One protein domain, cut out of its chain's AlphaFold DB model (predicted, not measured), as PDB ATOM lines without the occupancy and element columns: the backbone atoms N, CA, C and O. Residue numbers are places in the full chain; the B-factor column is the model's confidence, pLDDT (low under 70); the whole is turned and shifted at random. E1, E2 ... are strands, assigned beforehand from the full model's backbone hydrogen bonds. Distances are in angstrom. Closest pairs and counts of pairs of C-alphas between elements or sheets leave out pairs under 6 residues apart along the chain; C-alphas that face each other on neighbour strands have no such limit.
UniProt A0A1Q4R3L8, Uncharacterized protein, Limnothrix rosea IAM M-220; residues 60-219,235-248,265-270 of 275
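This is residues 60 to 219, 235 to 248 and 265 to 270 of the 275 residues of an uncharacterized protein of Limnothrix rosea IAM M-220 (UniProt A0A1Q4R3L8). A long sheet of eleven slanting strands, E1 to E7 and E10 to E13, curls into an open barrel that does not close, with E1 and E13 apart at its two edges. Inside the hollow sits a small hairpin, E8 and E9, with E8 at the gap between the edges and E9 deeper, near E4 and E5. The printed part has 180 residues, no named helix and thirteen named strands, E1 to E13 in chain order, and its class is all strand. The sheet's order is E1, E2, E3, E4, E5, E6, E7, E10, E11, E12, E13, all antiparallel. The whole is compact, with a radius of gyration of the C-alphas of 17.5 A, yet elongated, spanning 56 by 32 by 29 A.

The longest strands by residues are E4, residues 117 to 129, 38.4 A, and E5, residues 133 to 145, 37.8 A. Before them come E1, residues 67 to 75, 26.2 A, E2, residues 83 to 94, 33.8 A, and E3, residues 101 to 111, 33.0 A. After them come E6, residues 151 to 162, 33.2 A, and E7, residues 166 to 175, 30.4 A. E8 is residues 189 to 193, E9 is residues 196 to 200, and E10, residues 209 to 219, spans 31.9 A. E11 is residues 235 to 239, E12 is residues 245 to 248, and E13 is residues 265 to 269. C-alpha 67 is at (233.954, 231.324, 209.926) and C-alpha 269 at (229.843, 239.488, 242.820).

The large sheet is twisted and curled like part of a barrel, the way across it turning by 177 degrees. E1 to E7 form a meander, each strand the antiparallel neighbour of the one before. In the hairpin E4 and E5, at 169 degrees, N 121 and O 141 are 2.8 A apart, within hydrogen-bond range. E7 and E10 are antiparallel at 171 degrees, with N 169 and O 215 at 2.8 A. E12 is staggered, pairing with E11 over residues 245 to 247 and with E13 over 247 to 248, where N 248 and O 268 are 2.9 A apart. In the hairpin E8 and E9, N 191 and O 198 are 2.7 A apart. E8 is near E1 and E13, and E9 is near E4 and E5.

The C-alphas farthest apart, of Ala 60 and Thr 183, are 56.9 A apart. Residues 220 to 234 and 249 to 264 are not printed, with C-alpha gaps of 21.8 A and 10.8 A. The link from E7 to E8, residues 176 to 188, is long. Mean pLDDT of the printed part is 72.5; 61 residues are under 70, among them residues 143 to 154 and 176 to 209.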
ATOM      1  N   ALA A  60     220.986 220.286 200.603       47.62
ATOM      2  CA  ALA A  60     222.360 220.513 200.164       47.62
ATOM      3  C   ALA A  60     222.841 221.966 200.352       47.62
ATOM      4  O   ALA A  60     224.050 222.180 200.471       47.62
ATOM      5  N   ASP A  61     221.928 222.944 200.416       53.84
ATOM      6  CA  ASP A  61     222.267 224.368 200.540       53.84
ATOM      7  C   ASP A  61     222.386 224.829 202.005       53.84
ATOM      8  O   ASP A  61     223.106 225.776 202.329       53.84
ATOM      9  N   LEU A  62     221.798 224.079 202.947       61.59
ATOM     10  CA  LEU A  62     221.929 224.337 204.385       61.59
ATOM     11  C   LEU A  62     223.252 223.794 204.955       61.59
ATOM     12  O   LEU A  62     223.288 223.047 205.934       61.59
ATOM     13  N   LYS A  63     224.374 224.169 204.338       76.56
ATOM     14  CA  LYS A  63     225.708 223.839 204.840       76.56
ATOM     15  C   LYS A  63     226.292 225.042 205.564       76.56
ATOM     16  O   LYS A  63     226.685 226.039 204.959       76.56
ATOM     17  N   ILE A  64     226.403 224.931 206.884       82.56
ATOM     18  CA  ILE A  64     227.146 225.889 207.698       82.56
ATOM     19  C   ILE A  64     228.593 225.901 207.209       82.56
ATOM     20  O   ILE A  64     229.228 224.858 207.046       82.56
ATOM     21  N   ARG A  65     229.117 227.099 206.957       86.56
ATOM     22  CA  ARG A  65     230.488 227.303 206.485       86.56
ATOM     23  C   ARG A  65     231.432 227.591 207.650       86.56
ATOM     24  O   ARG A  65     230.972 228.108 208.675       86.56
ATOM     25  N   PRO A  66     232.736 227.300 207.491       87.62
ATOM     26  CA  PRO A  66     233.750 227.813 208.396       87.62
ATOM     27  C   PRO A  66     233.652 229.334 208.511       87.62
ATOM     28  O   PRO A  66     233.265 230.008 207.553       87.62
ATOM     29  N   ARG A  67     233.986 229.878 209.678       84.50
ATOM     30  CA  ARG A  67     233.954 231.324 209.926       84.50
ATOM     31  C   ARG A  67     235.186 231.736 210.695       84.50
ATOM     32  O   ARG A  67     235.658 230.984 211.539       84.50
ATOM     33  N   PHE A  68     235.632 232.956 210.447       87.12
ATOM     34  CA  PHE A  68     236.710 233.581 211.194       87.12
ATOM     35  C   PHE A  68     236.164 234.787 211.923       87.12
ATOM     36  O   PHE A  68     235.261 235.460 211.425       87.12
ATOM     37  N   ALA A  69     236.697 235.062 213.101       79.94
ATOM     38  CA  ALA A  69     236.249 236.177 213.895       79.94
ATOM     39  C   ALA A  69     237.415 236.921 214.527       79.94
ATOM     40  O   ALA A  69     238.375 236.317 215.001       79.94
ATOM     41  N   VAL A  70     237.272 238.241 214.548       83.31
ATOM     42  CA  VAL A  70     238.128 239.159 215.289       83.31
ATOM     43  C   VAL A  70     237.263 239.850 216.323       83.31
ATOM     44  O   VAL A  70     236.139 240.274 216.035       83.31
ATOM     45  N   LYS A  71     237.777 239.950 217.540       81.62
ATOM     46  CA  LYS A  71     237.055 240.504 218.675       81.62
ATOM     47  C   LYS A  71     237.948 241.461 219.451       81.62
ATOM     48  O   LYS A  71     239.101 241.141 219.716       81.62
ATOM     49  N   ARG A  72     237.374 242.584 219.876       82.00
ATOM     50  CA  ARG A  72     237.954 243.494 220.864       82.00
ATOM     51  C   ARG A  72     237.037 243.619 222.071       82.00
ATOM     52  O   ARG A  72     235.809 243.551 221.979       82.00
ATOM     53  N   THR A  73     237.676 243.810 223.204       77.44
ATOM     54  CA  THR A  73     237.088 243.993 224.519       77.44
ATOM     55  C   THR A  73     237.672 245.232 225.141       77.44
ATOM     56  O   THR A  73     238.872 245.443 225.011       77.44
ATOM     57  N   THR A  74     236.858 245.989 225.858       74.38
ATOM     58  CA  THR A  74     237.345 247.072 226.712       74.38
ATOM     59  C   THR A  74     236.538 247.089 227.998       74.38
ATOM     60  O   THR A  74     235.304 247.071 227.932       74.38
ATOM     61  N   ASP A  75     237.213 247.151 229.137       70.81
ATOM     62  CA  ASP A  75     236.575 247.376 230.430       70.81
ATOM     63  C   ASP A  75     236.573 248.867 230.789       70.81
ATOM     64  O   ASP A  75     237.401 249.643 230.308       70.81
ATOM     65  N   VAL A  76     235.601 249.282 231.594       59.88
ATOM     66  CA  VAL A  76     235.440 250.665 232.058       59.88
ATOM     67  C   VAL A  76     236.059 250.861 233.450       59.88
ATOM     68  O   VAL A  76     236.412 251.985 233.801       59.88
ATOM     69  N   ASN A  77     236.267 249.783 234.213       56.22
ATOM     70  CA  ASN A  77     236.718 249.826 235.606       56.22
ATOM     71  C   ASN A  77     238.208 249.491 235.794       56.22
ATOM     72  O   ASN A  77     238.631 249.148 236.893       56.22
ATOM     73  N   GLY A  78     239.018 249.639 234.743       47.97
ATOM     74  CA  GLY A  78     240.477 249.510 234.833       47.97
ATOM     75  C   GLY A  78     241.025 248.100 234.617       47.97
ATOM     76  O   GLY A  78     242.217 247.902 234.809       47.97
ATOM     77  N   ALA A  79     240.192 247.150 234.189       54.31
ATOM     78  CA  ALA A  79     240.682 245.887 233.652       54.31
ATOM     79  C   ALA A  79     241.103 246.012 232.182       54.31
ATOM     80  O   ALA A  79     240.648 246.892 231.441       54.31
ATOM     81  N   GLU A  80     241.984 245.111 231.772       63.78
ATOM     82  CA  GLU A  80     242.654 245.148 230.482       63.78
ATOM     83  C   GLU A  80     241.725 244.802 229.312       63.78
ATOM     84  O   GLU A  80     240.792 243.998 229.393       63.78
ATOM     85  N   GLY A  81     241.971 245.434 228.167       67.75
ATOM     86  CA  GLY A  81     241.275 245.114 226.937       67.75
ATOM     87  C   GLY A  81     241.855 243.878 226.254       67.75
ATOM     88  O   GLY A  81     243.027 243.813 225.921       67.75
ATOM     89  N   LEU A  82     240.997 242.914 225.927       75.19
ATOM     90  CA  LEU A  82     241.378 241.703 225.198       75.19
ATOM     91  C   LEU A  82     241.139 241.811 223.684       75.19
ATOM     92  O   LEU A  82     240.000 242.025 223.236       75.19
ATOM     93  N   ASN A  83     242.184 241.568 222.894       81.19
ATOM     94  CA  ASN A  83     242.102 241.259 221.466       81.19
ATOM     95  C   ASN A  83     242.018 239.749 221.263       81.19
ATOM     96  O   ASN A  83     242.749 238.994 221.891       81.19
ATOM     97  N   TYR A  84     241.162 239.294 220.356       80.62
ATOM     98  CA  TYR A  84     241.002 237.874 220.072       80.62
ATOM     99  C   TYR A  84     240.826 237.619 218.580       80.62
ATOM    100  O   TYR A  84     240.097 238.342 217.894       80.62
ATOM    101  N   VAL A  85     241.458 236.549 218.101       84.94
ATOM    102  CA  VAL A  85     241.321 236.034 216.740       84.94
ATOM    103  C   VAL A  85     241.044 234.542 216.810       84.94
ATOM    104  O   VAL A  85     241.780 233.790 217.443       84.94
ATOM    105  N   GLY A  86     240.006 234.089 216.115       85.56
ATOM    106  CA  GLY A  86     239.694 232.668 216.070       85.56
ATOM    107  C   GLY A  86     238.738 232.286 214.964       85.56
ATOM    108  O   GLY A  86     238.445 233.076 214.063       85.56
ATOM    109  N   GLY A  87     238.239 231.061 215.032       82.56
ATOM    110  CA  GLY A  87     237.353 230.541 214.014       82.56
ATOM    111  C   GLY A  87     236.538 229.336 214.443       82.56
ATOM    112  O   GLY A  87     236.921 228.561 215.313       82.56
ATOM    113  N   PHE A  88     235.416 229.196 213.746       86.44
ATOM    114  CA  PHE A  88     234.482 228.089 213.832       86.44
ATOM    115  C   PHE A  88     234.662 227.198 212.608       86.44
ATOM    116  O   PHE A  88     234.591 227.677 211.472       86.44
ATOM    117  N   LEU A  89     234.839 225.902 212.828       91.69
ATOM    118  CA  LEU A  89     235.024 224.901 211.793       91.69
ATOM    119  C   LEU A  89     233.960 223.801 211.926       91.69
ATOM    120  O   LEU A  89     234.048 222.972 212.835       91.69
ATOM    121  N   PRO A  90     232.971 223.742 211.020       90.31
ATOM    122  CA  PRO A  90     232.059 222.612 210.945       90.31
ATOM    123  C   PRO A  90     232.799 221.386 210.393       90.31
ATOM    124  O   PRO A  90     233.320 221.426 209.280       90.31
ATOM    125  N   VAL A  91     232.827 220.288 211.146       92.50
ATOM    126  CA  VAL A  91     233.549 219.060 210.761       92.50
ATOM    127  C   VAL A  91     232.614 218.060 210.104       92.50
ATOM    128  O   VAL A  91     232.922 217.493 209.059       92.50
ATOM    129  N   PHE A  92     231.446 217.862 210.708       90.81
ATOM    130  CA  PHE A  92     230.437 216.940 210.214       90.81
ATOM    131  C   PHE A  92     229.077 217.604 210.295       90.81
ATOM    132  O   PHE A  92     228.728 218.167 211.330       90.81
ATOM    133  N   GLN A  93     228.329 217.554 209.198       92.25
ATOM    134  CA  GLN A  93     226.999 218.136 209.079       92.25
ATOM    135  C   GLN A  93     226.083 217.109 208.428       92.25
ATOM    136  O   GLN A  93     226.443 216.526 207.404       92.25
ATOM    137  N   GLN A  94     224.925 216.873 209.032       88.06
ATOM    138  CA  GLN A  94     223.958 215.885 208.570       88.06
ATOM    139  C   GLN A  94     222.538 216.394 208.800       88.06
ATOM    140  O   GLN A  94     222.263 216.984 209.837       88.06
ATOM    141  N   GLY A  95     221.628 216.085 207.880       80.75
ATOM    142  CA  GLY A  95     220.218 216.465 207.974       80.75
ATOM    143  C   GLY A  95     219.868 217.638 207.061       80.75
ATOM    144  O   GLY A  95     220.726 218.163 206.359       80.75
ATOM    145  N   GLY A  96     218.587 217.992 207.052       70.94
ATOM    146  CA  GLY A  96     218.024 219.141 206.345       70.94
ATOM    147  C   GLY A  96     217.370 220.118 207.322       70.94
ATOM    148  O   GLY A  96     217.678 220.105 208.512       70.94
ATOM    149  N   PHE A  97     216.451 220.940 206.817       64.25
ATOM    150  CA  PHE A  97     215.849 222.062 207.549       64.25
ATOM    151  C   PHE A  97     215.245 221.712 208.919       64.25
ATOM    152  O   PHE A  97     215.338 222.541 209.811       64.25
ATOM    153  N   ASP A  98     214.740 220.491 209.129       70.00
ATOM    154  CA  ASP A  98     214.030 220.131 210.371       70.00
ATOM    155  C   ASP A  98     214.818 219.192 211.303       70.00
ATOM    156  O   ASP A  98     214.395 218.907 212.423       70.00
ATOM    157  N   ASN A  99     215.964 218.664 210.858       77.00
ATOM    158  CA  ASN A  99     216.731 217.655 211.604       77.00
ATOM    159  C   ASN A  99     218.252 217.824 211.488       77.00
ATOM    160  O   ASN A  99     219.010 216.854 211.617       77.00
ATOM    161  N   PHE A 100     218.690 219.055 211.235       87.56
ATOM    162  CA  PHE A 100     220.090 219.402 211.056       87.56
ATOM    163  C   PHE A 100     220.921 219.108 212.311       87.56
ATOM    164  O   PHE A 100     220.562 219.475 213.426       87.56
ATOM    165  N   LYS A 101     222.069 218.463 212.128       91.69
ATOM    166  CA  LYS A 101     223.033 218.098 213.164       91.69
ATOM    167  C   LYS A 101     224.420 218.517 212.718       91.69
ATOM    168  O   LYS A 101     224.790 218.298 211.566       91.69
ATOM    169  N   ILE A 102     225.206 219.053 213.639       89.62
ATOM    170  CA  ILE A 102     226.562 219.513 213.365       89.62
ATOM    171  C   ILE A 102     227.512 219.177 214.510       89.62
ATOM    172  O   ILE A 102     227.231 219.480 215.667       89.62
ATOM    173  N   PHE A 103     228.669 218.619 214.159       94.19
ATOM    174  CA  PHE A 103     229.865 218.633 214.997       94.19
ATOM    175  C   PHE A 103     230.809 219.727 214.520       94.19
ATOM    176  O   PHE A 103     231.006 219.903 213.311       94.19
ATOM    177  N   PHE A 104     231.406 220.450 215.458       89.62
ATOM    178  CA  PHE A 104     232.264 221.581 215.148       89.62
ATOM    179  C   PHE A 104     233.426 221.720 216.124       89.62
ATOM    180  O   PHE A 104     233.344 221.296 217.276       89.62
ATOM    181  N   PHE A 105     234.477 222.376 215.645       89.88
ATOM    182  CA  PHE A 105     235.488 222.989 216.491       89.88
ATOM    183  C   PHE A 105     235.311 224.502 216.491       89.88
ATOM    184  O   PHE A 105     234.935 225.087 215.476       89.88
ATOM    185  N   ASP A 106     235.595 225.144 217.615       84.38
ATOM    186  CA  ASP A 106     235.691 226.595 217.714       84.38
ATOM    187  C   ASP A 106     236.897 226.943 218.583       84.38
ATOM    188  O   ASP A 106     236.976 226.553 219.742       84.38
ATOM    189  N   GLY A 107     237.861 227.669 218.042       81.88
ATOM    190  CA  GLY A 107     239.103 227.950 218.754       81.88
ATOM    191  C   GLY A 107     239.714 229.271 218.340       81.88
ATOM    192  O   GLY A 107     239.329 229.850 217.323       81.88
ATOM    193  N   GLY A 108     240.669 229.741 219.127       84.19
ATOM    194  CA  GLY A 108     241.406 230.950 218.807       84.19
ATOM    195  C   GLY A 108     242.423 231.314 219.865       84.19
ATOM    196  O   GLY A 108     242.629 230.586 220.833       84.19
ATOM    197  N   VAL A 109     243.058 232.450 219.626       84.50
ATOM    198  CA  VAL A 109     244.095 233.027 220.471       84.50
ATOM    199  C   VAL A 109     243.699 234.438 220.861       84.50
ATOM    200  O   VAL A 109     243.009 235.138 220.111       84.50
ATOM    201  N   SER A 110     244.151 234.862 222.028       81.44
ATOM    202  CA  SER A 110     243.957 236.210 222.529       81.44
ATOM    203  C   SER A 110     245.249 236.815 223.037       81.44
ATOM    204  O   SER A 110     246.151 236.098 223.461       81.44
ATOM    205  N   VAL A 111     245.291 238.140 222.996       82.50
ATOM    206  CA  VAL A 111     246.311 238.959 223.638       82.50
ATOM    207  C   VAL A 111     245.610 240.105 224.356       82.50
ATOM    208  O   VAL A 111     244.742 240.763 223.761       82.50
ATOM    209  N   ASP A 112     245.898 240.283 225.635       78.00
ATOM    210  CA  ASP A 112     245.422 241.429 226.416       78.00
ATOM    211  C   ASP A 112     246.308 242.659 226.190       78.00
ATOM    212  O   ASP A 112     247.161 242.679 225.294       78.00
ATOM    213  N   ASP A 113     246.008 243.741 226.903       77.06
ATOM    214  CA  ASP A 113     246.696 245.016 226.726       77.06
ATOM    215  C   ASP A 113     248.106 245.005 227.341       77.06
ATOM    216  O   ASP A 113     248.953 245.775 226.879       77.06
ATOM    217  N   ASP A 114     248.383 244.085 228.273       74.88
ATOM    218  CA  ASP A 114     249.708 243.876 228.868       74.88
ATOM    219  C   ASP A 114     250.580 242.888 228.069       74.88
ATOM    220  O   ASP A 114     251.792 242.798 228.277       74.88
ATOM    221  N   GLY A 115     250.009 242.235 227.052       73.38
ATOM    222  CA  GLY A 115     250.740 241.410 226.090       73.38
ATOM    223  C   GLY A 115     250.782 239.923 226.436       73.38
ATOM    224  O   GLY A 115     251.553 239.177 225.822       73.38
ATOM    225  N   GLU A 116     249.952 239.469 227.371       73.06
ATOM    226  CA  GLU A 116     249.852 238.070 227.762       73.06
ATOM    227  C   GLU A 116     249.026 237.278 226.746       73.06
ATOM    228  O   GLU A 116     247.991 237.716 226.236       73.06
ATOM    229  N   PHE A 117     249.485 236.064 226.439       76.56
ATOM    230  CA  PHE A 117     248.856 235.222 225.428       76.56
ATOM    231  C   PHE A 117     247.928 234.182 226.053       76.56
ATOM    232  O   PHE A 117     248.318 233.378 226.903       76.56
ATOM    233  N   GLY A 118     246.702 234.141 225.536       78.06
ATOM    234  CA  GLY A 118     245.710 233.112 225.818       78.06
ATOM    235  C   GLY A 118     245.342 232.319 224.568       78.06
ATOM    236  O   GLY A 118     245.482 232.785 223.435       78.06
ATOM    237  N   GLY A 119     244.842 231.111 224.772       75.25
ATOM    238  CA  GLY A 119     244.313 230.256 223.726       75.25
ATOM    239  C   GLY A 119     243.153 229.426 224.245       75.25
ATOM    240  O   GLY A 119     243.141 229.003 225.395       75.25
ATOM    241  N   ASN A 120     242.181 229.165 223.380       77.31
ATOM    242  CA  ASN A 120     241.063 228.297 223.710       77.31
ATOM    243  C   ASN A 120     240.735 227.374 222.537       77.31
ATOM    244  O   ASN A 120     240.827 227.757 221.364       77.31
ATOM    245  N   LEU A 121     240.239 226.185 222.852       83.44
ATOM    246  CA  LEU A 121     239.722 225.228 221.888       83.44
ATOM    247  C   LEU A 121     238.454 224.583 222.429       83.44
ATOM    248  O   LEU A 121     238.433 224.060 223.534       83.44
ATOM    249  N   LEU A 122     237.403 224.586 221.620       84.31
ATOM    250  CA  LEU A 122     236.112 224.011 221.947       84.31
ATOM    251  C   LEU A 122     235.722 222.984 220.891       84.31
ATOM    252  O   LEU A 122     235.856 223.231 219.692       84.31
ATOM    253  N   PHE A 123     235.212 221.843 221.339       89.31
ATOM    254  CA  PHE A 123     234.576 220.827 220.512       89.31
ATOM    255  C   PHE A 123     233.105 220.727 220.891       89.31
ATOM    256  O   PHE A 123     232.779 220.534 222.061       89.31
ATOM    257  N   GLY A 124     232.215 220.851 219.912       89.19
ATOM    258  CA  GLY A 124     230.786 220.927 220.174       89.19
ATOM    259  C   GLY A 124     229.935 220.106 219.224       89.19
ATOM    260  O   GLY A 124     230.315 219.795 218.094       89.19
ATOM    261  N   TYR A 125     228.736 219.801 219.706       93.62
ATOM    262  CA  TYR A 125     227.651 219.195 218.955       93.62
ATOM    263  C   TYR A 125     226.404 220.067 219.071       93.62
ATOM    264  O   TYR A 125     226.065 220.510 220.168       93.62
ATOM    265  N   ARG A 126     225.704 220.288 217.957       91.50
ATOM    266  CA  ARG A 126     224.381 220.927 217.920       91.50
ATOM    267  C   ARG A 126     223.413 220.114 217.076       91.50
ATOM    268  O   ARG A 126     223.797 219.579 216.036       91.50
ATOM    269  N   SER A 127     222.154 220.091 217.482       92.31
ATOM    270  CA  SER A 127     221.035 219.557 216.712       92.31
ATOM    271  C   SER A 127     219.875 220.544 216.685       92.31
ATOM    272  O   SER A 127     219.580 221.198 217.681       92.31
ATOM    273  N   LEU A 128     219.213 220.644 215.540       89.81
ATOM    274  CA  LEU A 128     217.955 221.349 215.370       89.81
ATOM    275  C   LEU A 128     216.804 220.377 215.643       89.81
ATOM    276  O   LEU A 128     216.814 219.237 215.178       89.81
ATOM    277  N   SER A 129     215.848 220.829 216.446       87.12
ATOM    278  CA  SER A 129     214.605 220.118 216.728       87.12
ATOM    279  C   SER A 129     213.458 220.651 215.875       87.12
ATOM    280  O   SER A 129     213.496 221.796 215.429       87.12
ATOM    281  N   GLU A 130     212.397 219.852 215.760       82.19
ATOM    282  CA  GLU A 130     211.154 220.190 215.045       82.19
ATOM    283  C   GLU A 130     210.481 221.476 215.562       82.19
ATOM    284  O   GLU A 130     209.729 222.124 214.844       82.19
ATOM    285  N   ALA A 131     210.772 221.889 216.800       84.06
ATOM    286  CA  ALA A 131     210.278 223.134 217.387       84.06
ATOM    287  C   ALA A 131     211.136 224.370 217.028       84.06
ATOM    288  O   ALA A 131     211.105 225.361 217.759       84.06
ATOM    289  N   ASN A 132     211.951 224.308 215.966       86.06
ATOM    290  CA  ASN A 132     212.919 225.348 215.578       86.06
ATOM    291  C   ASN A 132     213.861 225.761 216.717       86.06
ATOM    292  O   ASN A 132     214.244 226.925 216.866       86.06
ATOM    293  N   ARG A 133     214.233 224.785 217.548       89.25
ATOM    294  CA  ARG A 133     215.125 224.989 218.689       89.25
ATOM    295  C   ARG A 133     216.390 224.179 218.515       89.25
ATOM    296  O   ARG A 133     216.322 222.982 218.233       89.25
ATOM    297  N   ILE A 134     217.527 224.828 218.708       89.69
ATOM    298  CA  ILE A 134     218.839 224.196 218.688       89.69
ATOM    299  C   ILE A 134     219.148 223.708 220.098       89.69
ATOM    300  O   ILE A 134     219.054 224.475 221.051       89.69
ATOM    301  N   PHE A 135     219.554 222.454 220.231       94.00
ATOM    302  CA  PHE A 135     220.155 221.916 221.445       94.00
ATOM    303  C   PHE A 135     221.619 221.621 221.175       94.00
ATOM    304  O   PHE A 135     221.964 221.134 220.100       94.00
ATOM    305  N   GLY A 136     222.483 221.912 222.136       92.38
ATOM    306  CA  GLY A 136     223.903 221.669 221.977       92.38
ATOM    307  C   GLY A 136     224.604 221.350 223.278       92.38
ATOM    308  O   GLY A 136     224.112 221.627 224.369       92.38
ATOM    309  N   SER A 137     225.778 220.754 223.131       91.69
ATOM    310  CA  SER A 137     226.735 220.563 224.213       91.69
ATOM    311  C   SER A 137     228.145 220.713 223.673       91.69
ATOM    312  O   SER A 137     228.371 220.529 222.471       91.69
ATOM    313  N   TYR A 138     229.079 221.077 224.537       86.94
ATOM    314  CA  TYR A 138     230.463 221.279 224.145       86.94
ATOM    315  C   TYR A 138     231.441 221.043 225.286       86.94
ATOM    316  O   TYR A 138     231.097 221.163 226.460       86.94
ATOM    317  N   LEU A 139     232.673 220.729 224.893       87.06
ATOM    318  CA  LEU A 139     233.842 220.630 225.750       87.06
ATOM    319  C   LEU A 139     234.833 221.719 225.358       87.06
ATOM    320  O   LEU A 139     235.091 221.897 224.169       87.06
ATOM    321  N   GLY A 140     235.380 222.422 226.340       83.56
ATOM    322  CA  GLY A 140     236.377 223.469 226.167       83.56
ATOM    323  C   GLY A 140     237.684 223.116 226.862       83.56
ATOM    324  O   GLY A 140     237.678 222.485 227.919       83.56
ATOM    325  N   LEU A 141     238.784 223.527 226.248       81.69
ATOM    326  CA  LEU A 141     240.112 223.576 226.831       81.69
ATOM    327  C   LEU A 141     240.636 224.997 226.679       81.69
ATOM    328  O   LEU A 141     240.693 225.517 225.560       81.69
ATOM    329  N   ASP A 142     241.054 225.584 227.785       74.50
ATOM    330  CA  ASP A 142     241.608 226.929 227.836       74.50
ATOM    331  C   ASP A 142     243.048 226.841 228.333       74.50
ATOM    332  O   ASP A 142     243.321 226.155 229.317       74.50
ATOM    333  N   VAL A 143     243.967 227.495 227.625       69.25
ATOM    334  CA  VAL A 143     245.392 227.570 227.957       69.25
ATOM    335  C   VAL A 143     245.830 229.023 228.018       69.25
ATOM    336  O   VAL A 143     245.541 229.801 227.109       69.25
ATOM    337  N   ARG A 144     246.566 229.404 229.061       67.50
ATOM    338  CA  ARG A 144     247.185 230.733 229.148       67.50
ATOM    339  C   ARG A 144     248.656 230.611 229.499       67.50
ATOM    340  O   ARG A 144     249.012 229.819 230.370       67.50
ATOM    341  N   GLY A 145     249.491 231.360 228.785       57.50
ATOM    342  CA  GLY A 145     250.905 231.495 229.109       57.50
ATOM    343  C   GLY A 145     251.109 232.688 230.033       57.50
ATOM    344  O   GLY A 145     250.697 233.790 229.687       57.50
ATOM    345  N   THR A 146     251.745 232.469 231.182       53.06
ATOM    346  CA  THR A 146     252.253 233.541 232.050       53.06
ATOM    347  C   THR A 146     253.761 233.711 231.849       53.06
ATOM    348  O   THR A 146     254.431 232.757 231.448       53.06
ATOM    349  N   GLU A 147     254.312 234.888 232.162       44.66
ATOM    350  CA  GLU A 147     255.746 235.204 231.999       44.66
ATOM    351  C   GLU A 147     256.696 234.238 232.742       44.66
ATOM    352  O   GLU A 147     257.841 234.060 232.330       44.66
ATOM    353  N   GLU A 148     256.216 233.539 233.777       44.78
ATOM    354  CA  GLU A 148     256.969 232.513 234.508       44.78
ATOM    355  C   GLU A 148     256.441 231.091 234.244       44.78
ATOM    356  O   GLU A 148     255.677 230.577 235.053       44.78
ATOM    357  N   GLU A 149     256.820 230.474 233.111       43.25
ATOM    358  CA  GLU A 149     256.802 229.022 232.757       43.25
ATOM    359  C   GLU A 149     255.584 228.134 233.141       43.25
ATOM    360  O   GLU A 149     255.591 226.923 232.906       43.25
ATOM    361  N   ASN A 150     254.503 228.690 233.674       46.38
ATOM    362  CA  ASN A 150     253.334 227.969 234.149       46.38
ATOM    363  C   ASN A 150     252.204 228.120 233.131       46.38
ATOM    364  O   ASN A 150     251.766 229.220 232.806       46.38
ATOM    365  N   SER A 151     251.738 226.988 232.605       53.44
ATOM    366  CA  SER A 151     250.555 226.936 231.747       53.44
ATOM    367  C   SER A 151     249.365 226.485 232.582       53.44
ATOM    368  O   SER A 151     249.347 225.375 233.117       53.44
ATOM    369  N   PHE A 152     248.368 227.354 232.718       57.38
ATOM    370  CA  PHE A 152     247.096 226.979 233.327       57.38
ATOM    371  C   PHE A 152     246.230 226.327 232.262       57.38
ATOM    372  O   PHE A 152     246.087 226.874 231.170       57.38
ATOM    373  N   SER A 153     245.694 225.149 232.577       65.88
ATOM    374  CA  SER A 153     244.763 224.430 231.712       65.88
ATOM    375  C   SER A 153     243.436 224.265 232.437       65.88
ATOM    376  O   SER A 153     243.393 223.664 233.513       65.88
ATOM    377  N   GLN A 154     242.358 224.778 231.852       69.38
ATOM    378  CA  GLN A 154     241.009 224.588 232.380       69.38
ATOM    379  C   GLN A 154     240.172 223.756 231.418       69.38
ATOM    380  O   GLN A 154     240.304 223.867 230.197       69.38
ATOM    381  N   PHE A 155     239.312 222.917 231.986       82.19
ATOM    382  CA  PHE A 155     238.317 222.164 231.247       82.19
ATOM    383  C   PHE A 155     236.930 222.765 231.461       82.19
ATOM    384  O   PHE A 155     236.510 222.991 232.595       82.19
ATOM    385  N   THR A 156     236.191 222.955 230.374       80.56
ATOM    386  CA  THR A 156     234.804 223.429 230.417       80.56
ATOM    387  C   THR A 156     233.872 222.372 229.845       80.56
ATOM    388  O   THR A 156     234.120 221.848 228.762       80.56
ATOM    389  N   PHE A 157     232.760 222.100 230.521       87.12
ATOM    390  CA  PHE A 157     231.608 221.414 229.938       87.12
ATOM    391  C   PHE A 157     230.442 222.393 229.842       87.12
ATOM    392  O   PHE A 157     230.096 223.033 230.830       87.12
ATOM    393  N   GLY A 158     229.809 222.485 228.678       86.00
ATOM    394  CA  GLY A 158     228.665 223.364 228.470       86.00
ATOM    395  C   GLY A 158     227.499 222.668 227.794       86.00
ATOM    396  O   GLY A 158     227.672 221.767 226.970       86.00
ATOM    397  N   ALA A 159     226.298 223.127 228.123       90.44
ATOM    398  CA  ALA A 159     225.064 222.775 227.444       90.44
ATOM    399  C   ALA A 159     224.312 224.046 227.050       90.44
ATOM    400  O   ALA A 159     224.296 225.040 227.777       90.44
ATOM    401  N   GLU A 160     223.662 224.015 225.893       89.31
ATOM    402  CA  GLU A 160     222.898 225.150 225.399       89.31
ATOM    403  C   GLU A 160     221.590 224.728 224.750       89.31
ATOM    404  O   GLU A 160     221.449 223.647 224.169       89.31
ATOM    405  N   SER A 161     220.628 225.636 224.823       92.75
ATOM    406  CA  SER A 161     219.412 225.549 224.058       92.75
ATOM    407  C   SER A 161     219.027 226.914 223.515       92.75
ATOM    408  O   SER A 161     218.701 227.825 224.274       92.75
ATOM    409  N   LEU A 162     219.102 227.054 222.197       89.75
ATOM    410  CA  LEU A 162     218.987 228.323 221.490       89.75
ATOM    411  C   LEU A 162     217.727 228.318 220.639       89.75
ATOM    412  O   LEU A 162     217.446 227.342 219.942       89.75
ATOM    413  N   GLY A 163     216.977 229.404 220.693       87.25
ATOM    414  CA  GLY A 163     215.720 229.539 219.978       87.25
ATOM    415  C   GLY A 163     215.611 230.879 219.272       87.25
ATOM    416  O   GLY A 163     216.445 231.778 219.413       87.25
ATOM    417  N   GLU A 164     214.527 231.034 218.520       88.94
ATOM    418  CA  GLU A 164     214.254 232.305 217.861       88.94
ATOM    419  C   GLU A 164     214.059 233.431 218.886       88.94
ATOM    420  O   GLU A 164     214.633 234.511 218.734       88.94
ATOM    421  N   THR A 165     213.298 233.159 219.952       91.44
ATOM    422  CA  THR A 165     213.002 234.144 221.002       91.44
ATOM    423  C   THR A 165     213.850 233.938 222.247       91.44
ATOM    424  O   THR A 165     214.440 234.905 222.708       91.44
ATOM    425  N   PHE A 166     213.945 232.716 222.778       93.06
ATOM    426  CA  PHE A 166     214.609 232.452 224.057       93.06
ATOM    427  C   PHE A 166     215.830 231.556 223.914       93.06
ATOM    428  O   PHE A 166     215.787 230.544 223.213       93.06
ATOM    429  N   ASP A 167     216.862 231.890 224.681       91.75
ATOM    430  CA  ASP A 167     218.109 231.146 224.787       91.75
ATOM    431  C   ASP A 167     218.356 230.750 226.246       91.75
ATOM    432  O   ASP A 167     218.017 231.491 227.169       91.75
ATOM    433  N   ALA A 168     218.976 229.595 226.458       91.69
ATOM    434  CA  ALA A 168     219.455 229.150 227.759       91.69
ATOM    435  C   ALA A 168     220.813 228.465 227.605       91.69
ATOM    436  O   ALA A 168     221.036 227.733 226.637       91.69
ATOM    437  N   ARG A 169     221.714 228.693 228.556       90.69
ATOM    438  CA  ARG A 169     223.044 228.087 228.616       90.69
ATOM    439  C   ARG A 169     223.398 227.745 230.054       90.69
ATOM    440  O   ARG A 169     222.970 228.432 230.977       90.69
ATOM    441  N   ALA A 170     224.181 226.691 230.215       87.12
ATOM    442  CA  ALA A 170     224.800 226.331 231.477       87.12
ATOM    443  C   ALA A 170     226.211 225.824 231.208       87.12
ATOM    444  O   ALA A 170     226.413 225.072 230.247       87.12
ATOM    445  N   ASN A 171     227.159 226.200 232.055       87.38
ATOM    446  CA  ASN A 171     228.534 225.731 231.975       87.38
ATOM    447  C   ASN A 171     229.026 225.243 233.332       87.38
ATOM    448  O   ASN A 171     228.567 225.697 234.375       87.38
ATOM    449  N   VAL A 172     229.987 224.330 233.293       86.06
ATOM    450  CA  VAL A 172     230.761 223.861 234.435       86.06
ATOM    451  C   VAL A 172     232.234 223.979 234.072       86.06
ATOM    452  O   VAL A 172     232.648 223.534 233.001       86.06
ATOM    453  N   PHE A 173     233.005 224.562 234.978       83.06
ATOM    454  CA  PHE A 173     234.431 224.825 234.859       83.06
ATOM    455  C   PHE A 173     235.170 223.958 235.865       83.06
ATOM    456  O   PHE A 173     234.842 223.961 237.050       83.06
ATOM    457  N   LEU A 174     236.155 223.211 235.384       82.50
ATOM    458  CA  LEU A 174     236.986 222.334 236.190       82.50
ATOM    459  C   LEU A 174     238.441 222.739 235.986       82.50
ATOM    460  O   LEU A 174     238.970 222.666 234.871       82.50
ATOM    461  N   SER A 175     239.085 223.168 237.064       73.25
ATOM    462  CA  SER A 175     240.521 223.424 237.054       73.25
ATOM    463  C   SER A 175     241.295 222.109 237.128       73.25
ATOM    464  O   SER A 175     240.993 221.255 237.957       73.25
ATOM    465  N   LEU A 176     242.278 221.925 236.240       65.56
ATOM    466  CA  LEU A 176     243.093 220.699 236.170       65.56
ATOM    467  C   LEU A 176     244.447 220.824 236.893       65.56
ATOM    468  O   LEU A 176     245.240 219.885 236.850       65.56
ATOM    469  N   SER A 177     244.732 221.973 237.512       58.22
ATOM    470  CA  SER A 177     245.991 222.235 238.218       58.22
ATOM    471  C   SER A 177     245.783 222.271 239.729       58.22
ATOM    472  O   SER A 177     245.009 223.086 240.213       58.22
ATOM    473  N   ASP A 178     246.546 221.460 240.458       46.16
ATOM    474  CA  ASP A 178     246.607 221.457 241.924       46.16
ATOM    475  C   ASP A 178     247.729 222.407 242.395       46.16
ATOM    476  O   ASP A 178     248.860 221.954 242.597       46.16
ATOM    477  N   ARG A 179     247.503 223.727 242.504       50.59
ATOM    478  CA  ARG A 179     248.490 224.629 243.142       50.59
ATOM    479  C   ARG A 179     247.857 225.727 243.994       50.59
ATOM    480  O   ARG A 179     246.861 226.328 243.613       50.59
ATOM    481  N   GLU A 180     248.506 225.930 245.140       39.22
ATOM    482  CA  GLU A 180     248.107 226.753 246.281       39.22
ATOM    483  C   GLU A 180     248.201 228.265 246.023       39.22
ATOM    484  O   GLU A 180     249.110 228.759 245.351       39.22
ATOM    485  N   ALA A 181     247.280 228.996 246.652       33.97
ATOM    486  CA  ALA A 181     247.179 230.446 246.639       33.97
ATOM    487  C   ALA A 181     248.442 231.155 247.169       33.97
ATOM    488  O   ALA A 181     248.888 230.923 248.294       33.97
ATOM    489  N   ILE A 182     248.946 232.133 246.410       32.38
ATOM    490  CA  ILE A 182     249.806 233.197 246.941       32.38
ATOM    491  C   ILE A 182     248.960 234.472 247.015       32.38
ATOM    492  O   ILE A 182     248.869 235.198 246.042       32.38
ATOM    493  N   THR A 183     248.393 234.729 248.201       33.78
ATOM    494  CA  THR A 183     247.797 235.994 248.703       33.78
ATOM    495  C   THR A 183     246.656 236.646 247.883       33.78
ATOM    496  O   THR A 183     246.822 236.928 246.702       33.78
ATOM    497  N   PRO A 184     245.512 237.003 248.509       33.59
ATOM    498  CA  PRO A 184     244.353 237.491 247.776       33.59
ATOM    499  C   PRO A 184     244.370 239.016 247.436       33.59
ATOM    500  O   PRO A 184     243.897 239.823 248.219       33.59
ATOM    501  N   GLU A 185     244.851 239.440 246.262       32.50
ATOM    502  CA  GLU A 185     244.337 240.598 245.451       32.50
ATOM    503  C   GLU A 185     243.324 240.257 244.299       32.50
ATOM    504  O   GLU A 185     243.688 240.204 243.131       32.50
ATOM    505  N   THR A 186     242.063 239.972 244.617       36.62
ATOM    506  CA  THR A 186     240.897 239.860 243.708       36.62
ATOM    507  C   THR A 186     241.124 239.508 242.213       36.62
ATOM    508  O   THR A 186     241.524 240.343 241.400       36.62
ATOM    509  N   ALA A 187     240.715 238.301 241.796       37.06
ATOM    510  CA  ALA A 187     240.453 238.000 240.383       37.06
ATOM    511  C   ALA A 187     239.263 238.854 239.913       37.06
ATOM    512  O   ALA A 187     238.105 238.488 240.092       37.06
ATOM    513  N   ASN A 188     239.554 240.050 239.404       35.59
ATOM    514  CA  ASN A 188     238.558 241.112 239.289       35.59
ATOM    515  C   ASN A 188     237.643 241.002 238.070       35.59
ATOM    516  O   ASN A 188     236.754 241.835 237.956       35.59
ATOM    517  N   ASN A 189     237.825 240.042 237.155       38.84
ATOM    518  CA  ASN A 189     236.958 239.968 235.981       38.84
ATOM    519  C   ASN A 189     236.869 238.572 235.349       38.84
ATOM    520  O   ASN A 189     237.698 238.156 234.544       38.84
ATOM    521  N   PHE A 190     235.773 237.866 235.623       41.38
ATOM    522  CA  PHE A 190     235.333 236.747 234.791       41.38
ATOM    523  C   PHE A 190     234.528 237.309 233.627       41.38
ATOM    524  O   PHE A 190     233.441 237.847 233.822       41.38
ATOM    525  N   ARG A 191     235.029 237.203 232.400       46.97
ATOM    526  CA  ARG A 191     234.347 237.739 231.230       46.97
ATOM    527  C   ARG A 191     233.964 236.667 230.234       46.97
ATOM    528  O   ARG A 191     234.785 236.101 229.529       46.97
ATOM    529  N   PHE A 192     232.666 236.508 230.023       43.25
ATOM    530  CA  PHE A 192     232.195 235.684 228.920       43.25
ATOM    531  C   PHE A 192     232.112 236.462 227.613       43.25
ATOM    532  O   PHE A 192     231.696 237.621 227.557       43.25
ATOM    533  N   THR A 193     232.449 235.810 226.505       45.53
ATOM    534  CA  THR A 193     232.030 236.285 225.185       45.53
ATOM    535  C   THR A 193     231.508 235.157 224.323       45.53
ATOM    536  O   THR A 193     232.258 234.311 223.840       45.53
ATOM    537  N   GLY A 194     230.197 235.193 224.087       54.62
ATOM    538  CA  GLY A 194     229.489 234.120 223.403       54.62
ATOM    539  C   GLY A 194     229.450 232.878 224.285       54.62
ATOM    540  O   GLY A 194     228.810 232.896 225.330       54.62
ATOM    541  N   ASN A 195     230.151 231.831 223.856       43.62
ATOM    542  CA  ASN A 195     230.241 230.530 224.526       43.62
ATOM    543  C   ASN A 195     231.582 230.330 225.255       43.62
ATOM    544  O   ASN A 195     231.923 229.211 225.620       43.62
ATOM    545  N   ARG A 196     232.383 231.391 225.384       44.44
ATOM    546  CA  ARG A 196     233.733 231.337 225.947       44.44
ATOM    547  C   ARG A 196     233.748 232.041 227.281       44.44
ATOM    548  O   ARG A 196     233.290 233.184 227.329       44.44
ATOM    549  N   LEU A 197     234.303 231.391 228.293       41.94
ATOM    550  CA  LEU A 197     234.742 232.063 229.503       41.94
ATOM    551  C   LEU A 197     236.163 232.574 229.264       41.94
ATOM    552  O   LEU A 197     237.025 231.839 228.801       41.94
ATOM    553  N   LEU A 198     236.383 233.856 229.515       47.28
ATOM    554  CA  LEU A 198     237.693 234.488 229.522       47.28
ATOM    555  C   LEU A 198     237.908 234.943 230.956       47.28
ATOM    556  O   LEU A 198     237.042 235.598 231.529       47.28
ATOM    557  N   PHE A 199     239.024 234.564 231.548       43.16
ATOM    558  CA  PHE A 199     239.428 235.078 232.849       43.16
ATOM    559  C   PHE A 199     240.282 236.310 232.590       43.16
ATOM    560  O   PHE A 199     241.127 236.255 231.708       43.16
ATOM    561  N   ASP A 200     240.100 237.391 233.329       40.00
ATOM    562  CA  ASP A 200     241.095 238.449 233.452       40.00
ATOM    563  C   ASP A 200     241.656 238.320 234.869       40.00
ATOM    564  O   ASP A 200     241.040 238.731 235.853       40.00
ATOM    565  N   THR A 201     242.804 237.656 234.973       35.75
ATOM    566  CA  THR A 201     243.579 237.638 236.207       35.75
ATOM    567  C   THR A 201     244.726 238.608 236.012       35.75
ATOM    568  O   THR A 201     245.661 238.294 235.286       35.75
ATOM    569  N   SER A 202     244.676 239.758 236.681       29.53
ATOM    570  CA  SER A 202     245.840 240.631 236.804       29.53
ATOM    571  C   SER A 202     246.923 239.891 237.596       29.53
ATOM    572  O   SER A 202     246.775 239.700 238.802       29.53
ATOM    573  N   GLN A 203     247.948 239.408 236.893       32.59
ATOM    574  CA  GLN A 203     249.330 239.043 237.264       32.59
ATOM    575  C   GLN A 203     249.730 238.493 238.653       32.59
ATOM    576  O   GLN A 203     250.921 238.269 238.873       32.59
ATOM    577  N   ARG A 204     248.839 238.212 239.609       30.33
ATOM    578  CA  ARG A 204     249.243 237.722 240.947       30.33
ATOM    579  C   ARG A 204     248.396 236.598 241.529       30.33
ATOM    580  O   ARG A 204     248.716 236.122 242.611       30.33
ATOM    581  N   PHE A 205     247.396 236.099 240.798       32.34
ATOM    582  CA  PHE A 205     246.548 234.998 241.267       32.34
ATOM    583  C   PHE A 205     246.775 233.706 240.527       32.34
ATOM    584  O   PHE A 205     246.418 233.553 239.365       32.34
ATOM    585  N   GLN A 206     247.301 232.743 241.262       43.88
ATOM    586  CA  GLN A 206     247.501 231.376 240.812       43.88
ATOM    587  C   GLN A 206     246.518 230.448 241.539       43.88
ATOM    588  O   GLN A 206     246.943 229.487 242.163       43.88
ATOM    589  N   ALA A 207     245.216 230.756 241.527       49.81
ATOM    590  CA  ALA A 207     244.208 229.897 242.150       49.81
ATOM    591  C   ALA A 207     243.439 229.094 241.091       49.81
ATOM    592  O   ALA A 207     242.917 229.643 240.118       49.81
ATOM    593  N   ALA A 208     243.373 227.781 241.294       56.16
ATOM    594  CA  ALA A 208     242.568 226.857 240.511       56.16
ATOM    595  C   ALA A 208     241.085 227.015 240.884       56.16
ATOM    596  O   ALA A 208     240.615 226.421 241.848       56.16
ATOM    597  N   ALA A 209     240.339 227.832 240.137       67.12
ATOM    598  CA  ALA A 209     238.910 228.028 240.379       67.12
ATOM    599  C   ALA A 209     238.071 227.012 239.588       67.12
ATOM    600  O   ALA A 209     238.166 226.931 238.357       67.12
ATOM    601  N   SER A 210     237.253 226.223 240.277       78.38
ATOM    602  CA  SER A 210     236.184 225.442 239.645       78.38
ATOM    603  C   SER A 210     234.867 226.185 239.811       78.38
ATOM    604  O   SER A 210     234.726 227.026 240.688       78.38
ATOM    605  N   GLY A 211     233.881 225.931 238.962       83.19
ATOM    606  CA  GLY A 211     232.641 226.683 239.069       83.19
ATOM    607  C   GLY A 211     231.563 226.244 238.115       83.19
ATOM    608  O   GLY A 211     231.725 225.308 237.332       83.19
ATOM    609  N   LEU A 212     230.446 226.948 238.174       84.69
ATOM    610  CA  LEU A 212     229.344 226.773 237.249       84.69
ATOM    611  C   LEU A 212     228.692 228.112 236.939       84.69
ATOM    612  O   LEU A 212     228.660 229.015 237.772       84.69
ATOM    613  N   ASP A 213     228.134 228.221 235.743       84.69
ATOM    614  CA  ASP A 213     227.288 229.346 235.383       84.69
ATOM    615  C   ASP A 213     225.985 228.876 234.746       84.69
ATOM    616  O   ASP A 213     225.859 227.770 234.209       84.69
ATOM    617  N   PHE A 214     224.988 229.739 234.847       88.69
ATOM    618  CA  PHE A 214     223.716 229.576 234.180       88.69
ATOM    619  C   PHE A 214     223.265 230.917 233.633       88.69
ATOM    620  O   PHE A 214     223.320 231.936 234.319       88.69
ATOM    621  N   GLU A 215     222.771 230.920 232.403       88.62
ATOM    622  CA  GLU A 215     222.359 232.136 231.729       88.62
ATOM    623  C   GLU A 215     221.139 231.893 230.849       88.62
ATOM    624  O   GLU A 215     221.068 230.930 230.086       88.62
ATOM    625  N   VAL A 216     220.186 232.816 230.913       94.12
ATOM    626  CA  VAL A 216     219.015 232.859 230.040       94.12
ATOM    627  C   VAL A 216     218.996 234.162 229.270       94.12
ATOM    628  O   VAL A 216     219.494 235.185 229.735       94.12
ATOM    629  N   GLY A 217     218.399 234.149 228.086       93.38
ATOM    630  CA  GLY A 217     218.208 235.362 227.312       93.38
ATOM    631  C   GLY A 217     216.976 235.351 226.445       93.38
ATOM    632  O   GLY A 217     216.363 234.313 226.204       93.38
ATOM    633  N   SER A 218     216.637 236.545 225.974       95.31
ATOM    634  CA  SER A 218     215.517 236.783 225.080       95.31
ATOM    635  C   SER A 218     215.894 237.756 223.970       95.31
ATOM    636  O   SER A 218     216.630 238.723 224.190       95.31
ATOM    637  N   LYS A 219     215.322 237.540 222.786       95.81
ATOM    638  CA  LYS A 219     215.206 238.540 221.724       95.81
ATOM    639  C   LYS A 219     214.296 239.662 222.224       95.81
ATOM    640  O   LYS A 219     213.175 239.397 222.646       95.81
ATOM    641  N   TYR A 235     226.507 233.010 238.377       83.62
ATOM    642  CA  TYR A 235     227.706 232.190 238.403       83.62
ATOM    643  C   TYR A 235     228.122 231.915 239.840       83.62
ATOM    644  O   TYR A 235     227.842 232.700 240.744       83.62
ATOM    645  N   TYR A 236     228.767 230.773 240.022       83.94
ATOM    646  CA  TYR A 236     229.362 230.347 241.274       83.94
ATOM    647  C   TYR A 236     230.770 229.834 241.000       83.94
ATOM    648  O   TYR A 236     230.958 229.035 240.076       83.94
ATOM    649  N   TYR A 237     231.728 230.254 241.817       79.62
ATOM    650  CA  TYR A 237     233.106 229.785 241.771       79.62
ATOM    651  C   TYR A 237     233.560 229.335 243.155       79.62
ATOM    652  O   TYR A 237     233.388 230.050 244.138       79.62
ATOM    653  N   ASP A 238     234.157 228.151 243.184       75.56
ATOM    654  CA  ASP A 238     234.902 227.585 244.299       75.56
ATOM    655  C   ASP A 238     236.388 227.805 243.998       75.56
ATOM    656  O   ASP A 238     236.902 227.355 242.962       75.56
ATOM    657  N   ILE A 239     237.040 228.593 244.849       70.25
ATOM    658  CA  ILE A 239     238.424 229.025 244.679       70.25
ATOM    659  C   ILE A 239     239.270 228.278 245.701       70.25
ATOM    660  O   ILE A 239     239.154 228.522 246.902       70.25
ATOM    661  N   ASP A 240     240.176 227.424 245.225       62.56
ATOM    662  CA  ASP A 240     241.059 226.687 246.125       62.56
ATOM    663  C   ASP A 240     241.946 227.653 246.936       62.56
ATOM    664  O   ASP A 240     242.684 228.478 246.386       62.56
ATOM    665  N   GLY A 241     241.830 227.585 248.264       59.38
ATOM    666  CA  GLY A 241     242.502 228.487 249.204       59.38
ATOM    667  C   GLY A 241     241.866 229.878 249.381       59.38
ATOM    668  O   GLY A 241     242.493 230.730 250.015       59.38
ATOM    669  N   GLY A 242     240.660 230.120 248.851       64.19
ATOM    670  CA  GLY A 242     239.927 231.391 248.939       64.19
ATOM    671  C   GLY A 242     238.504 231.267 249.502       64.19
ATOM    672  O   GLY A 242     238.110 230.219 250.008       64.19
ATOM    673  N   GLU A 243     237.743 232.365 249.444       67.12
ATOM    674  CA  GLU A 243     236.298 232.357 249.710       67.12
ATOM    675  C   GLU A 243     235.529 232.063 248.416       67.12
ATOM    676  O   GLU A 243     235.865 232.592 247.352       67.12
ATOM    677  N   ASP A 244     234.487 231.236 248.521       72.56
ATOM    678  CA  ASP A 244     233.557 230.978 247.425       72.56
ATOM    679  C   ASP A 244     232.878 232.276 246.984       72.56
ATOM    680  O   ASP A 244     232.550 233.144 247.797       72.56
ATOM    681  N   SER A 245     232.602 232.385 245.688       77.56
ATOM    682  CA  SER A 245     231.973 233.567 245.112       77.56
ATOM    683  C   SER A 245     230.703 233.208 244.373       77.56
ATOM    684  O   SER A 245     230.697 232.331 243.508       77.56
ATOM    685  N   ILE A 246     229.628 233.925 244.690       82.81
ATOM    686  CA  ILE A 246     228.418 233.964 243.882       82.81
ATOM    687  C   ILE A 246     228.274 235.359 243.287       82.81
ATOM    688  O   ILE A 246     228.497 236.372 243.951       82.81
ATOM    689  N   GLY A 247     227.888 235.403 242.019       83.62
ATOM    690  CA  GLY A 247     227.657 236.656 241.329       83.62
ATOM    691  C   GLY A 247     226.557 236.552 240.299       83.62
ATOM    692  O   GLY A 247     226.079 235.470 239.931       83.62
ATOM    693  N   TRP A 248     226.136 237.718 239.835       83.81
ATOM    694  CA  TRP A 248     225.147 237.852 238.784       83.81
ATOM    695  C   TRP A 248     225.729 238.612 237.602       83.81
ATOM    696  O   TRP A 248     226.633 239.437 237.713       83.81
ATOM    697  N   THR A 265     228.121 244.300 228.829       81.50
ATOM    698  CA  THR A 265     227.975 243.389 229.966       81.50
ATOM    699  C   THR A 265     228.104 244.178 231.259       81.50
ATOM    700  O   THR A 265     228.985 245.028 231.369       81.50
ATOM    701  N   LEU A 266     227.233 243.878 232.219       82.50
ATOM    702  CA  LEU A 266     227.307 244.328 233.604       82.50
ATOM    703  C   LEU A 266     227.334 243.098 234.503       82.50
ATOM    704  O   LEU A 266     226.529 242.183 234.303       82.50
ATOM    705  N   GLN A 267     228.224 243.082 235.479       79.69
ATOM    706  CA  GLN A 267     228.323 241.998 236.450       79.69
ATOM    707  C   GLN A 267     228.757 242.520 237.810       79.69
ATOM    708  O   GLN A 267     229.318 243.614 237.908       79.69
ATOM    709  N   ASP A 268     228.450 241.739 238.832       79.00
ATOM    710  CA  ASP A 268     228.686 242.070 240.230       79.00
ATOM    711  C   ASP A 268     228.683 240.763 241.036       79.00
ATOM    712  O   ASP A 268     227.865 239.867 240.786       79.00
ATOM    713  N   ASP A 269     229.632 240.645 241.956       72.38
ATOM    714  CA  ASP A 269     229.843 239.488 242.820       72.38
ATOM    715  C   ASP A 269     230.102 239.892 244.272       72.38
ATOM    716  O   ASP A 269     230.534 240.999 244.595       72.38
ATOM    717  N   ASP A 270     229.825 238.948 245.170       62.78
ATOM    718  CA  ASP A 270     229.831 239.193 246.612       62.78
ATOM    719  C   ASP A 270     231.246 239.325 247.222       62.78
ATOM    720  O   ASP A 270     231.373 239.699 248.389       62.78
TER     721      ASP A 270